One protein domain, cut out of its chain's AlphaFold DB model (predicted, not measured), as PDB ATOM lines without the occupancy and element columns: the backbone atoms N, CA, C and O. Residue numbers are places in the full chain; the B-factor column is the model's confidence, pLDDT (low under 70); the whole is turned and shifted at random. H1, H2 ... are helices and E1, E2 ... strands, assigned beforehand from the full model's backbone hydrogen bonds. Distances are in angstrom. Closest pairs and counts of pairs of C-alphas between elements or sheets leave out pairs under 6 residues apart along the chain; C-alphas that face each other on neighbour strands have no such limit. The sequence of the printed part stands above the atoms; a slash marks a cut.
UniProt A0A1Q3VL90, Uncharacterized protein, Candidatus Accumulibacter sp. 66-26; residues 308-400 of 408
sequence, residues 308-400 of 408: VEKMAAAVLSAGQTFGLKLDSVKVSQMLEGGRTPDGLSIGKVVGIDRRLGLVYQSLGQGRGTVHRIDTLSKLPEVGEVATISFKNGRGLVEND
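Overview. This is residues 308 to 400 of the 408 residues of an uncharacterized protein of Candidatus Accumulibacter sp. 66-26 (UniProt A0A1Q3VL90). A strongly twisted sheet of five strands bends over at E1 into a small, open barrel-like fold, with E3 and E2 on one side and E4 and E5 on the other. Helices H1 and H2 pack over one face of the sheet at its E3 end, H1 over E2 and close to E3 and E1 as well, H2 at E3 alone, both away from E4 and E5. The printed part has 93 residues, with two named helices followed by five named strands, and its class is mixed, helices and strands. The sheet's order is E3, E2, E1, E4, E5, all antiparallel. The whole is compact, with a radius of gyration of the C-alphas of 11.7 A and spans of 34 by 28 by 23 A.

Along the chain. In the sheet, E1 is residues 343 to 353, 21.3 A long from first to last C-alpha, and begins at C-alpha 343 at (218.390, 275.516, 266.566). E2 is residues 358 to 364, 18.6 A; E3 is residues 367 to 372, 17.4 A. E4 is residues 385 to 391, 19.7 A, and E5 is residues 394 to 399, 16.4 A, ending at C-alpha 399 at (221.539, 284.352, 252.830). H1, residues 308 to 321, measures 19.9 A and begins at C-alpha 308 at (207.158, 289.247, 280.279); H2, residues 328 to 336, measures 12.1 A.

Arrangement. E1 bends by 96 degrees at residue 348, and its pairing is staggered: residues 343 to 348 pair with E4, residues 349 to 353 with E2. N 345 and O 388 are 2.8 A apart, and N 353 and O 358 2.8 A, both within hydrogen-bond range. E1, E2 and E3 form a meander, each strand the antiparallel neighbour of the one before; with E4 beside E1 they make a Greek key of four strands. In the hairpin of E2 and E3, N 361 and O 369 are 2.9 A apart; in that of E4 and E5, N 389 and O 396 are 2.9 A apart. Edge strands E3 and E5 are only just apart, 8.3 A at the closest. H1 and H2 are on the sheet, giving two layers, helices on one face of a sheet. H1, at a height of 9.9 A, runs slantwise to the strands, at 50 degrees to E2 on the local plane. The closest C-alphas of H2 and E3 are those of Val 331 and Val 370, 7.3 A. H1 and H2 touch, the C-alphas of Ala 312 and Ser 332 being closest at 5.8 A, at a steep tilt of 49 degrees, opposite ways. In both helices every O i to N i+4 pair is within hydrogen-bond range.

Size, cuts and confidence. The C-alphas farthest apart, of Lys 310 and Asp 400, are 34.6 A apart. The printed part has no cut. The link from E3 to E4, residues 373 to 384, is long. Mean pLDDT of the printed part is 81.0; residues under 70 include 308 to 310 and 336 to 339.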
ATOM      1  N   VAL A 308     206.797 290.291 281.241       61.59
ATOM      2  CA  VAL A 308     207.158 289.247 280.279       61.59
ATOM      3  C   VAL A 308     205.918 288.644 279.628       61.59
ATOM      4  O   VAL A 308     205.892 288.511 278.409       61.59
ATOM      5  N   GLU A 309     204.855 288.391 280.391       66.00
ATOM      6  CA  GLU A 309     203.572 287.899 279.869       66.00
ATOM      7  C   GLU A 309     202.923 288.911 278.914       66.00
ATOM      8  O   GLU A 309     202.452 288.546 277.834       66.00
ATOM      9  N   LYS A 310     202.980 290.209 279.254       69.50
ATOM     10  CA  LYS A 310     202.512 291.286 278.359       69.50
ATOM     11  C   LYS A 310     203.307 291.329 277.057       69.50
ATOM     12  O   LYS A 310     202.734 291.522 275.984       69.50
ATOM     13  N   MET A 311     204.624 291.155 277.148       71.12
ATOM     14  CA  MET A 311     205.494 291.145 275.978       71.12
ATOM     15  C   MET A 311     205.258 289.888 275.129       71.12
ATOM     16  O   MET A 311     205.153 289.996 273.913       71.12
ATOM     17  N   ALA A 312     205.092 288.717 275.747       78.62
ATOM     18  CA  ALA A 312     204.829 287.459 275.054       78.62
ATOM     19  C   ALA A 312     203.518 287.515 274.266       78.62
ATOM     20  O   ALA A 312     203.505 287.188 273.079       78.62
ATOM     21  N   ALA A 313     202.446 288.023 274.881       78.19
ATOM     22  CA  ALA A 313     201.171 288.243 274.205       78.19
ATOM     23  C   ALA A 313     201.307 289.214 273.019       78.19
ATOM     24  O   ALA A 313     200.789 288.944 271.936       78.19
ATOM     25  N   ALA A 314     202.056 290.312 273.182       78.56
ATOM     26  CA  ALA A 314     202.310 291.262 272.099       78.56
ATOM     27  C   ALA A 314     203.106 290.634 270.941       78.56
ATOM     28  O   ALA A 314     202.797 290.881 269.777       78.56
ATOM     29  N   VAL A 315     204.099 289.793 271.243       82.31
ATOM     30  CA  VAL A 315     204.914 289.100 270.236       82.31
ATOM     31  C   VAL A 315     204.108 288.041 269.491       82.31
ATOM     32  O   VAL A 315     204.192 287.976 268.264       82.31
ATOM     33  N   LEU A 316     203.305 287.248 270.207       84.81
ATOM     34  CA  LEU A 316     202.393 286.259 269.626       84.81
ATOM     35  C   LEU A 316     201.366 286.934 268.713       84.81
ATOM     36  O   LEU A 316     201.185 286.514 267.571       84.81
ATOM     37  N   SER A 317     200.767 288.030 269.185       79.19
ATOM     38  CA  SER A 317     199.812 288.831 268.419       79.19
ATOM     39  C   SER A 317     200.449 289.445 267.168       79.19
ATOM     40  O   SER A 317     199.902 289.325 266.074       79.19
ATOM     41  N   ALA A 318     201.649 290.020 267.277       78.62
ATOM     42  CA  ALA A 318     202.390 290.518 266.120       78.62
ATOM     43  C   ALA A 318     202.719 289.392 265.123       78.62
ATOM     44  O   ALA A 318     202.572 289.582 263.919       78.62
ATOM     45  N   GLY A 319     203.068 288.191 265.595       79.12
ATOM     46  CA  GLY A 319     203.233 287.012 264.740       79.12
ATOM     47  C   GLY A 319     201.985 286.706 263.909       79.12
ATOM     48  O   GLY A 319     202.086 286.518 262.695       79.12
ATOM     49  N   GLN A 320     200.802 286.760 264.525       78.75
ATOM     50  CA  GLN A 320     199.530 286.564 263.825       78.75
ATOM     51  C   GLN A 320     199.289 287.624 262.741       78.75
ATOM     52  O   GLN A 320     198.749 287.291 261.688       78.75
ATOM     53  N   THR A 321     199.739 288.874 262.933       79.31
ATOM     54  CA  THR A 321     199.644 289.907 261.878       79.31
ATOM     55  C   THR A 321     200.432 289.547 260.617       79.31
ATOM     56  O   THR A 321     200.044 289.943 259.520       79.31
ATOM     57  N   PHE A 322     201.485 288.736 260.755       78.88
ATOM     58  CA  PHE A 322     202.274 288.203 259.644       78.88
ATOM     59  C   PHE A 322     201.787 286.826 259.153       78.88
ATOM     60  O   PHE A 322     202.482 286.173 258.375       78.88
ATOM     61  N   GLY A 323     200.623 286.354 259.614       77.81
ATOM     62  CA  GLY A 323     200.104 285.023 259.286       77.81
ATOM     63  C   GLY A 323     200.902 283.882 259.927       77.81
ATOM     64  O   GLY A 323     200.918 282.770 259.397       77.81
ATOM     65  N   LEU A 324     201.597 284.154 261.039       85.06
ATOM     66  CA  LEU A 324     202.410 283.178 261.755       85.06
ATOM     67  C   LEU A 324     201.730 282.711 263.045       85.06
ATOM     68  O   LEU A 324     201.399 283.503 263.925       85.06
ATOM     69  N   LYS A 325     201.653 281.395 263.212       88.44
ATOM     70  CA  LYS A 325     201.467 280.714 264.487       88.44
ATOM     71  C   LYS A 325     202.843 280.500 265.108       88.44
ATOM     72  O   LYS A 325     203.602 279.622 264.686       88.44
ATOM     73  N   LEU A 326     203.176 281.356 266.071       86.88
ATOM     74  CA  LEU A 326     204.392 281.233 266.869       86.88
ATOM     75  C   LEU A 326     204.156 280.270 268.038       86.88
ATOM     76  O   LEU A 326     203.048 280.160 268.560       86.88
ATOM     77  N   ASP A 327     205.212 279.578 268.447       84.69
ATOM     78  CA  ASP A 327     205.211 278.706 269.619       84.69
ATOM     79  C   ASP A 327     205.293 279.562 270.896       84.69
ATOM     80  O   ASP A 327     206.307 280.215 271.153       84.69
ATOM     81  N   SER A 328     204.212 279.581 271.681       79.19
ATOM     82  CA  SER A 328     204.083 280.409 272.888       79.19
ATOM     83  C   SER A 328     205.112 280.067 273.965       79.19
ATOM     84  O   SER A 328     205.576 280.970 274.668       79.19
ATOM     85  N   VAL A 329     205.533 278.803 274.062       77.19
ATOM     86  CA  VAL A 329     206.562 278.362 275.010       77.19
ATOM     87  C   VAL A 329     207.919 278.904 274.575       77.19
ATOM     88  O   VAL A 329     208.633 279.487 275.387       77.19
ATOM     89  N   LYS A 330     208.255 278.805 273.282       78.06
ATOM     90  CA  LYS A 330     209.516 279.359 272.753       78.06
ATOM     91  C   LYS A 330     209.583 280.878 272.851       78.06
ATOM     92  O   LYS A 330     210.643 281.414 273.166       78.06
ATOM     93  N   VAL A 331     208.472 281.570 272.595       83.38
ATOM     94  CA  VAL A 331     208.387 283.030 272.752       83.38
ATOM     95  C   VAL A 331     208.625 283.419 274.209       83.38
ATOM     96  O   VAL A 331     209.444 284.297 274.473       83.38
ATOM     97  N   SER A 332     207.979 282.734 275.153       75.31
ATOM     98  CA  SER A 332     208.147 283.009 276.586       75.31
ATOM     99  C   SER A 332     209.580 282.726 277.044       75.31
ATOM    100  O   SER A 332     210.214 283.602 277.622       75.31
ATOM    101  N   GLN A 333     210.159 281.582 276.663       72.62
ATOM    102  CA  GLN A 333     211.558 281.245 276.961       72.62
ATOM    103  C   GLN A 333     212.554 282.263 276.386       72.62
ATOM    104  O   GLN A 333     213.526 282.621 277.051       72.62
ATOM    105  N   MET A 334     212.315 282.755 275.166       80.31
ATOM    106  CA  MET A 334     213.155 283.780 274.540       80.31
ATOM    107  C   MET A 334     213.112 285.104 275.313       80.31
ATOM    108  O   MET A 334     214.137 285.777 275.447       80.31
ATOM    109  N   LEU A 335     211.931 285.481 275.805       75.12
ATOM    110  CA  LEU A 335     211.716 286.722 276.541       75.12
ATOM    111  C   LEU A 335     212.232 286.640 277.986       75.12
ATOM    112  O   LEU A 335     212.865 287.587 278.445       75.12
ATOM    113  N   GLU A 336     212.033 285.511 278.670       68.19
ATOM    114  CA  GLU A 336     212.513 285.261 280.039       68.19
ATOM    115  C   GLU A 336     214.032 285.073 280.096       68.19
ATOM    116  O   GLU A 336     214.717 285.692 280.909       68.19
ATOM    117  N   GLY A 337     214.577 284.230 279.215       61.50
ATOM    118  CA  GLY A 337     216.008 283.920 279.166       61.50
ATOM    119  C   GLY A 337     216.838 284.970 278.430       61.50
ATOM    120  O   GLY A 337     218.069 284.893 278.416       61.50
ATOM    121  N   GLY A 338     216.181 285.930 277.770       60.62
ATOM    122  CA  GLY A 338     216.816 286.966 276.964       60.62
ATOM    123  C   GLY A 338     217.606 286.436 275.760       60.62
ATOM    124  O   GLY A 338     218.386 287.193 275.183       60.62
ATOM    125  N   ARG A 339     217.431 285.167 275.378       66.06
ATOM    126  CA  ARG A 339     218.176 284.483 274.310       66.06
ATOM    127  C   ARG A 339     217.227 283.641 273.469       66.06
ATOM    128  O   ARG A 339     216.392 282.930 274.017       66.06
ATOM    129  N   THR A 340     217.389 283.672 272.152       71.69
ATOM    130  CA  THR A 340     216.700 282.729 271.262       71.69
ATOM    131  C   THR A 340     217.236 281.310 271.515       71.69
ATOM    132  O   THR A 340     218.460 281.156 271.608       71.69
ATOM    133  N   PRO A 341     216.374 280.282 271.641       69.44
ATOM    134  CA  PRO A 341     216.811 278.895 271.800       69.44
ATOM    135  C   PRO A 341     217.706 278.423 270.647       69.44
ATOM    136  O   PRO A 341     217.504 278.820 269.498       69.44
ATOM    137  N   ASP A 342     218.662 277.543 270.952       73.75
ATOM    138  CA  ASP A 342     219.528 276.924 269.946       73.75
ATOM    139  C   ASP A 342     218.702 276.128 268.919       73.75
ATOM    140  O   ASP A 342     217.712 275.470 269.255       73.75
ATOM    141  N   GLY A 343     219.110 276.181 267.651       79.50
ATOM    142  CA  GLY A 343     218.390 275.516 266.566       79.50
ATOM    143  C   GLY A 343     218.609 276.151 265.199       79.50
ATOM    144  O   GLY A 343     219.224 277.204 265.069       79.50
ATOM    145  N   LEU A 344     218.094 275.496 264.161       83.25
ATOM    146  CA  LEU A 344     218.170 275.952 262.775       83.25
ATOM    147  C   LEU A 344     216.780 276.355 262.284       83.25
ATOM    148  O   LEU A 344     215.815 275.613 262.462       83.25
ATOM    149  N   SER A 345     216.686 277.527 261.664       86.31
ATOM    150  CA  SER A 345     215.457 278.072 261.090       86.31
ATOM    151  C   SER A 345     215.713 278.521 259.656       86.31
ATOM    152  O   SER A 345     216.493 279.441 259.425       86.31
ATOM    153  N   ILE A 346     215.055 277.876 258.697       88.06
ATOM    154  CA  ILE A 346     215.164 278.199 257.272       88.06
ATOM    155  C   ILE A 346     213.803 278.685 256.799       88.06
ATOM    156  O   ILE A 346     212.799 277.998 256.993       88.06
ATOM    157  N   GLY A 347     213.767 279.862 256.181       87.25
ATOM    158  CA  GLY A 347     212.542 280.373 255.584       87.25
ATOM    159  C   GLY A 347     212.494 281.887 255.439       87.25
ATOM    160  O   GLY A 347     213.451 282.602 255.746       87.25
ATOM    161  N   LYS A 348     211.360 282.369 254.925       91.25
ATOM    162  CA  LYS A 348     211.180 283.765 254.520       91.25
ATOM    163  C   LYS A 348     211.014 284.676 255.732       91.25
ATOM    164  O   LYS A 348     210.158 284.431 256.580       91.25
ATOM    165  N   VAL A 349     211.772 285.763 255.789       92.69
ATOM    166  CA  VAL A 349     211.564 286.839 256.758       92.69
ATOM    167  C   VAL A 349     210.329 287.626 256.344       92.69
ATOM    168  O   VAL A 349     210.270 288.191 255.253       92.69
ATOM    169  N   VAL A 350     209.317 287.634 257.203       88.44
ATOM    170  CA  VAL A 350     208.001 288.228 256.908       88.44
ATOM    171  C   VAL A 350     207.763 289.540 257.642       88.44
ATOM    172  O   VAL A 350     206.894 290.308 257.246       88.44
ATOM    173  N   GLY A 351     208.560 289.835 258.670       87.38
ATOM    174  CA  GLY A 351     208.448 291.075 259.422       87.38
ATOM    175  C   GLY A 351     209.669 291.344 260.289       87.38
ATOM    176  O   GLY A 351     210.335 290.422 260.751       87.38
ATOM    177  N   ILE A 352     209.957 292.621 260.521       88.06
ATOM    178  CA  ILE A 352     210.986 293.071 261.462       88.06
ATOM    179  C   ILE A 352     210.354 294.159 262.325       88.06
ATOM    180  O   ILE A 352     210.039 295.240 261.827       88.06
ATOM    181  N   ASP A 353     210.186 293.886 263.616       82.06
ATOM    182  CA  ASP A 353     209.735 294.878 264.588       82.06
ATOM    183  C   ASP A 353     210.957 295.458 265.304       82.06
ATOM    184  O   ASP A 353     211.491 294.885 266.253       82.06
ATOM    185  N   ARG A 354     211.416 296.625 264.846       79.62
ATOM    186  CA  ARG A 354     212.561 297.320 265.454       79.62
ATOM    187  C   ARG A 354     212.254 297.903 266.833       79.62
ATOM    188  O   ARG A 354     213.187 298.135 267.591       79.62
ATOM    189  N   ARG A 355     210.980 298.141 267.160       74.38
ATOM    190  CA  ARG A 355     210.564 298.653 268.472       74.38
ATOM    191  C   ARG A 355     210.651 297.551 269.525       74.38
ATOM    192  O   ARG A 355     211.077 297.824 270.640       74.38
ATOM    193  N   LEU A 356     210.271 296.325 269.163       69.81
ATOM    194  CA  LEU A 356     210.403 295.144 270.023       69.81
ATOM    195  C   LEU A 356     211.765 294.446 269.886       69.81
ATOM    196  O   LEU A 356     212.100 293.595 270.704       69.81
ATOM    197  N   GLY A 357     212.559 294.809 268.877       80.19
ATOM    198  CA  GLY A 357     213.872 294.220 268.631       80.19
ATOM    199  C   GLY A 357     213.794 292.805 268.055       80.19
ATOM    200  O   GLY A 357     214.640 291.979 268.390       80.19
ATOM    201  N   LEU A 358     212.794 292.502 267.218       89.38
ATOM    202  CA  LEU A 358     212.468 291.143 266.775       89.38
ATOM    203  C   LEU A 358     212.415 290.989 265.248       89.38
ATOM    204  O   LEU A 358     212.014 291.899 264.524       89.38
ATOM    205  N   VAL A 359     212.772 289.798 264.775       91.44
ATOM    206  CA  VAL A 359     212.642 289.328 263.391       91.44
ATOM    207  C   VAL A 359     211.655 288.171 263.364       91.44
ATOM    208  O   VAL A 359     211.841 287.184 264.071       91.44
ATOM    209  N   TYR A 360     210.633 288.277 262.524       93.00
ATOM    210  CA  TYR A 360     209.617 287.255 262.305       93.00
ATOM    211  C   TYR A 360     209.949 286.477 261.039       93.00
ATOM    212  O   TYR A 360     210.044 287.047 259.947       93.00
ATOM    213  N   GLN A 361     210.108 285.168 261.182       92.50
ATOM    214  CA  GLN A 361     210.467 284.275 260.090       92.50
ATOM    215  C   GLN A 361     209.388 283.211 259.916       92.50
ATOM    216  O   GLN A 361     209.028 282.506 260.859       92.50
ATOM    217  N   SER A 362     208.884 283.088 258.693       90.38
ATOM    218  CA  SER A 362     208.000 282.001 258.295       90.38
ATOM    219  C   SER A 362     208.810 280.738 258.050       90.38
ATOM    220  O   SER A 362     209.768 280.761 257.281       90.38
ATOM    221  N   LEU A 363     208.392 279.636 258.669       86.88
ATOM    222  CA  LEU A 363     208.930 278.290 258.455       86.88
ATOM    223  C   LEU A 363     208.045 277.467 257.496       86.88
ATOM    224  O   LEU A 363     208.242 276.263 257.343       86.88
ATOM    225  N   GLY A 364     207.042 278.102 256.875       76.75
ATOM    226  CA  GLY A 364     206.031 277.448 256.042       76.75
ATOM    227  C   GLY A 364     204.826 276.915 256.831       76.75
ATOM    228  O   GLY A 364     204.869 276.748 258.049       76.75
ATOM    229  N   GLN A 365     203.712 276.660 256.129       76.19
ATOM    230  CA  GLN A 365     202.450 276.144 256.703       76.19
ATOM    231  C   GLN A 365     201.880 276.993 257.856       76.19
ATOM    232  O   GLN A 365     201.377 276.457 258.842       76.19
ATOM    233  N   GLY A 366     202.030 278.319 257.773       75.12
ATOM    234  CA  GLY A 366     201.628 279.239 258.841       75.12
ATOM    235  C   GLY A 366     202.454 279.100 260.121       75.12
ATOM    236  O   GLY A 366     202.189 279.806 261.081       75.12
ATOM    237  N   ARG A 367     203.465 278.225 260.178       86.88
ATOM    238  CA  ARG A 367     204.383 278.147 261.315       86.88
ATOM    239  C   ARG A 367     205.383 279.279 261.205       86.88
ATOM    240  O   ARG A 367     205.955 279.514 260.140       86.88
ATOM    241  N   GLY A 368     205.632 279.941 262.322       87.44
ATOM    242  CA  GLY A 368     206.665 280.954 262.398       87.44
ATOM    243  C   GLY A 368     207.570 280.758 263.591       87.44
ATOM    244  O   GLY A 368     207.232 280.086 264.565       87.44
ATOM    245  N   THR A 369     208.721 281.395 263.506       90.44
ATOM    246  CA  THR A 369     209.605 281.611 264.638       90.44
ATOM    247  C   THR A 369     209.932 283.092 264.729       90.44
ATOM    248  O   THR A 369     209.756 283.853 263.772       90.44
ATOM    249  N   VAL A 370     210.398 283.498 265.899       91.00
ATOM    250  CA  VAL A 370     210.841 284.857 266.163       91.00
ATOM    251  C   VAL A 370     212.264 284.821 266.700       91.00
ATOM    252  O   VAL A 370     212.620 283.926 267.465       91.00
ATOM    253  N   HIS A 371     213.073 285.785 266.275       89.19
ATOM    254  CA  HIS A 371     214.472 285.918 266.670       89.19
ATOM    255  C   HIS A 371     214.733 287.330 267.169       89.19
ATOM    256  O   HIS A 371     214.199 288.288 266.611       89.19
ATOM    257  N   ARG A 372     215.594 287.496 268.172       84.94
ATOM    258  CA  ARG A 372     216.003 288.835 268.606       84.94
ATOM    259  C   ARG A 372     217.060 289.442 267.688       84.94
ATOM    260  O   ARG A 372     218.092 288.821 267.448       84.94
ATOM    261  N   ILE A 373     216.850 290.685 267.262       87.75
ATOM    262  CA  ILE A 373     217.745 291.437 266.370       87.75
ATOM    263  C   ILE A 373     219.162 291.549 266.945       87.75
ATOM    264  O   ILE A 373     220.132 291.351 266.222       87.75
ATOM    265  N   ASP A 374     219.292 291.831 268.241       80.94
ATOM    266  CA  ASP A 374     220.580 292.034 268.920       80.94
ATOM    267  C   ASP A 374     221.421 290.755 269.068       80.94
ATOM    268  O   ASP A 374     222.609 290.823 269.384       80.94
ATOM    269  N   THR A 375     220.826 289.591 268.806       83.31
ATOM    270  CA  THR A 375     221.508 288.290 268.863       83.31
ATOM    271  C   THR A 375     221.973 287.776 267.500       83.31
ATOM    272  O   THR A 375     222.714 286.792 267.453       83.31
ATOM    273  N   LEU A 376     221.575 288.428 266.401       86.62
ATOM    274  CA  LEU A 376     221.897 288.017 265.032       86.62
ATOM    275  C   LEU A 376     223.235 288.603 264.553       86.62
ATOM    276  O   LEU A 376     223.579 289.741 264.863       86.62
ATOM    277  N   SER A 377     223.985 287.842 263.749       86.62
ATOM    278  CA  SER A 377     225.262 288.270 263.155       86.62
ATOM    279  C   SER A 377     225.104 289.402 262.136       86.62
ATOM    280  O   SER A 377     226.009 290.216 261.960       86.62
ATOM    281  N   LYS A 378     223.950 289.451 261.468       90.00
ATOM    282  CA  LYS A 378     223.481 290.535 260.604       90.00
ATOM    283  C   LYS A 378     221.953 290.519 260.581       90.00
ATOM    284  O   LYS A 378     221.342 289.489 260.847       90.00
ATOM    285  N   LEU A 379     221.339 291.652 260.256       89.62
ATOM    286  CA  LEU A 379     219.888 291.741 260.110       89.62
ATOM    287  C   LEU A 379     219.493 291.319 258.681       89.62
ATOM    288  O   LEU A 379     219.960 291.971 257.747       89.62
ATOM    289  N   PRO A 380     218.677 290.266 258.491       87.62
ATOM    290  CA  PRO A 380     218.141 289.918 257.173       87.62
ATOM    291  C   PRO A 380     217.082 290.931 256.717       87.62
ATOM    292  O   PRO A 380     216.540 291.680 257.535       87.62
ATOM    293  N   GLU A 381     216.761 290.953 255.425       87.88
ATOM    294  CA  GLU A 381     215.735 291.851 254.875       87.88
ATOM    295  C   GLU A 381     214.339 291.213 254.868       87.88
ATOM    296  O   GLU A 381     214.178 290.002 254.720       87.88
ATOM    297  N   VAL A 382     213.284 292.026 254.999       87.31
ATOM    298  CA  VAL A 382     211.910 291.526 254.821       87.31
ATOM    299  C   VAL A 382     211.735 291.068 253.376       87.31
ATOM    300  O   VAL A 382     212.004 291.815 252.442       87.31
ATOM    301  N   GLY A 383     211.243 289.846 253.194       79.06
ATOM    302  CA  GLY A 383     211.091 289.210 251.891       79.06
ATOM    303  C   GLY A 383     212.197 288.210 251.554       79.06
ATOM    304  O   GLY A 383     211.977 287.360 250.693       79.06
ATOM    305  N   GLU A 384     213.331 288.264 252.254       85.81
ATOM    306  CA  GLU A 384     214.473 287.375 252.053       85.81
ATOM    307  C   GLU A 384     214.214 285.974 252.620       85.81
ATOM    308  O   GLU A 384     213.626 285.829 253.693       85.81
ATOM    309  N   VAL A 385     214.678 284.933 251.922       85.94
ATOM    310  CA  VAL A 385     214.806 283.590 252.502       85.94
ATOM    311  C   VAL A 385     216.144 283.528 253.223       85.94
ATOM    312  O   VAL A 385     217.200 283.561 252.597       85.94
ATOM    313  N   ALA A 386     216.079 283.477 254.548       87.69
ATOM    314  CA  ALA A 386     217.253 283.433 255.401       87.69
ATOM    315  C   ALA A 386     217.391 282.048 256.034       87.69
ATOM    316  O   ALA A 386     216.400 281.436 256.447       87.69
ATOM    317  N   THR A 387     218.632 281.601 256.174       88.06
ATOM    318  CA  THR A 387     219.000 280.470 257.019       88.06
ATOM    319  C   THR A 387     219.607 281.035 258.301       88.06
ATOM    320  O   THR A 387     220.647 281.689 258.283       88.06
ATOM    321  N   ILE A 388     218.917 280.849 259.427       88.62
ATOM    322  CA  ILE A 388     219.306 281.384 260.734       88.62
ATOM    323  C   ILE A 388     219.613 280.215 261.665       88.62
ATOM    324  O   ILE A 388     218.723 279.440 262.016       88.62
ATOM    325  N   SER A 389     220.876 280.089 262.072       84.19
ATOM    326  CA  SER A 389     221.331 279.054 263.005       84.19
ATOM    327  C   SER A 389     221.733 279.666 264.345       84.19
ATOM    328  O   SER A 389     222.589 280.544 264.406       84.19
ATOM    329  N   PHE A 390     221.111 279.216 265.431       81.06
ATOM    330  CA  PHE A 390     221.398 279.652 266.795       81.06
ATOM    331  C   PHE A 390     222.233 278.619 267.543       81.06
ATOM    332  O   PHE A 390     221.869 277.442 267.610       81.06
ATOM    333  N   LYS A 391     223.346 279.082 268.122       73.69
ATOM    334  CA  LYS A 391     224.197 278.304 269.026       73.69
ATOM    335  C   LYS A 391     224.702 279.192 270.159       73.69
ATOM    336  O   LYS A 391     225.257 280.262 269.906       73.69
ATOM    337  N   ASN A 392     224.549 278.746 271.405       70.19
ATOM    338  CA  ASN A 392     224.933 279.499 272.606       70.19
ATOM    339  C   ASN A 392     224.318 280.917 272.665       70.19
ATOM    340  O   ASN A 392     224.963 281.866 273.121       70.19
ATOM    341  N   GLY A 393     223.077 281.078 272.190       67.50
ATOM    342  CA  GLY A 393     222.361 282.363 272.200       67.50
ATOM    343  C   GLY A 393     222.855 283.409 271.188       67.50
ATOM    344  O   GLY A 393     222.504 284.581 271.310       67.50
ATOM    345  N   ARG A 394     223.666 283.008 270.200       80.06
ATOM    346  CA  ARG A 394     224.089 283.828 269.051       80.06
ATOM    347  C   ARG A 394     223.550 283.206 267.766       80.06
ATOM    348  O   ARG A 394     223.717 282.006 267.563       80.06
ATOM    349  N   GLY A 395     222.931 284.018 266.914       84.81
ATOM    350  CA  GLY A 395     222.378 283.596 265.629       84.81
ATOM    351  C   GLY A 395     223.300 283.964 264.470       84.81
ATOM    352  O   GLY A 395     223.575 285.143 264.260       84.81
ATOM    353  N   LEU A 396     223.766 282.984 263.700       88.69
ATOM    354  CA  LEU A 396     224.417 283.212 262.412       88.69
ATOM    355  C   LEU A 396     223.343 283.270 261.322       88.69
ATOM    356  O   LEU A 396     222.565 282.329 261.173       88.69
ATOM    357  N   VAL A 397     223.307 284.373 260.575       88.06
ATOM    358  CA  VAL A 397     222.410 284.563 259.429       88.06
ATOM    359  C   VAL A 397     223.183 284.333 258.136       88.06
ATOM    360  O   VAL A 397     224.143 285.052 257.846       88.06
ATOM    361  N   GLU A 398     222.745 283.362 257.346       84.75
ATOM    362  CA  GLU A 398     223.234 283.064 256.002       84.75
ATOM    363  C   GLU A 398     222.124 283.368 254.991       84.75
ATOM    364  O   GLU A 398     220.947 283.092 255.235       84.75
ATOM    365  N   ASN A 399     222.495 283.992 253.872       70.88
ATOM    366  CA  ASN A 399     221.539 284.352 252.830       70.88
ATOM    367  C   ASN A 399     221.631 283.281 251.751       70.88
ATOM    368  O   ASN A 399     222.690 283.149 251.130       70.88
ATOM    369  N   ASP A 400     220.538 282.570 251.491       59.12
ATOM    370  CA  ASP A 400     220.463 281.675 250.339       59.12
ATOM    371  C   ASP A 400     220.223 282.528 249.091       59.12
ATOM    372  O   ASP A 400     219.107 282.751 248.625       59.12
TER     373      ASP A 400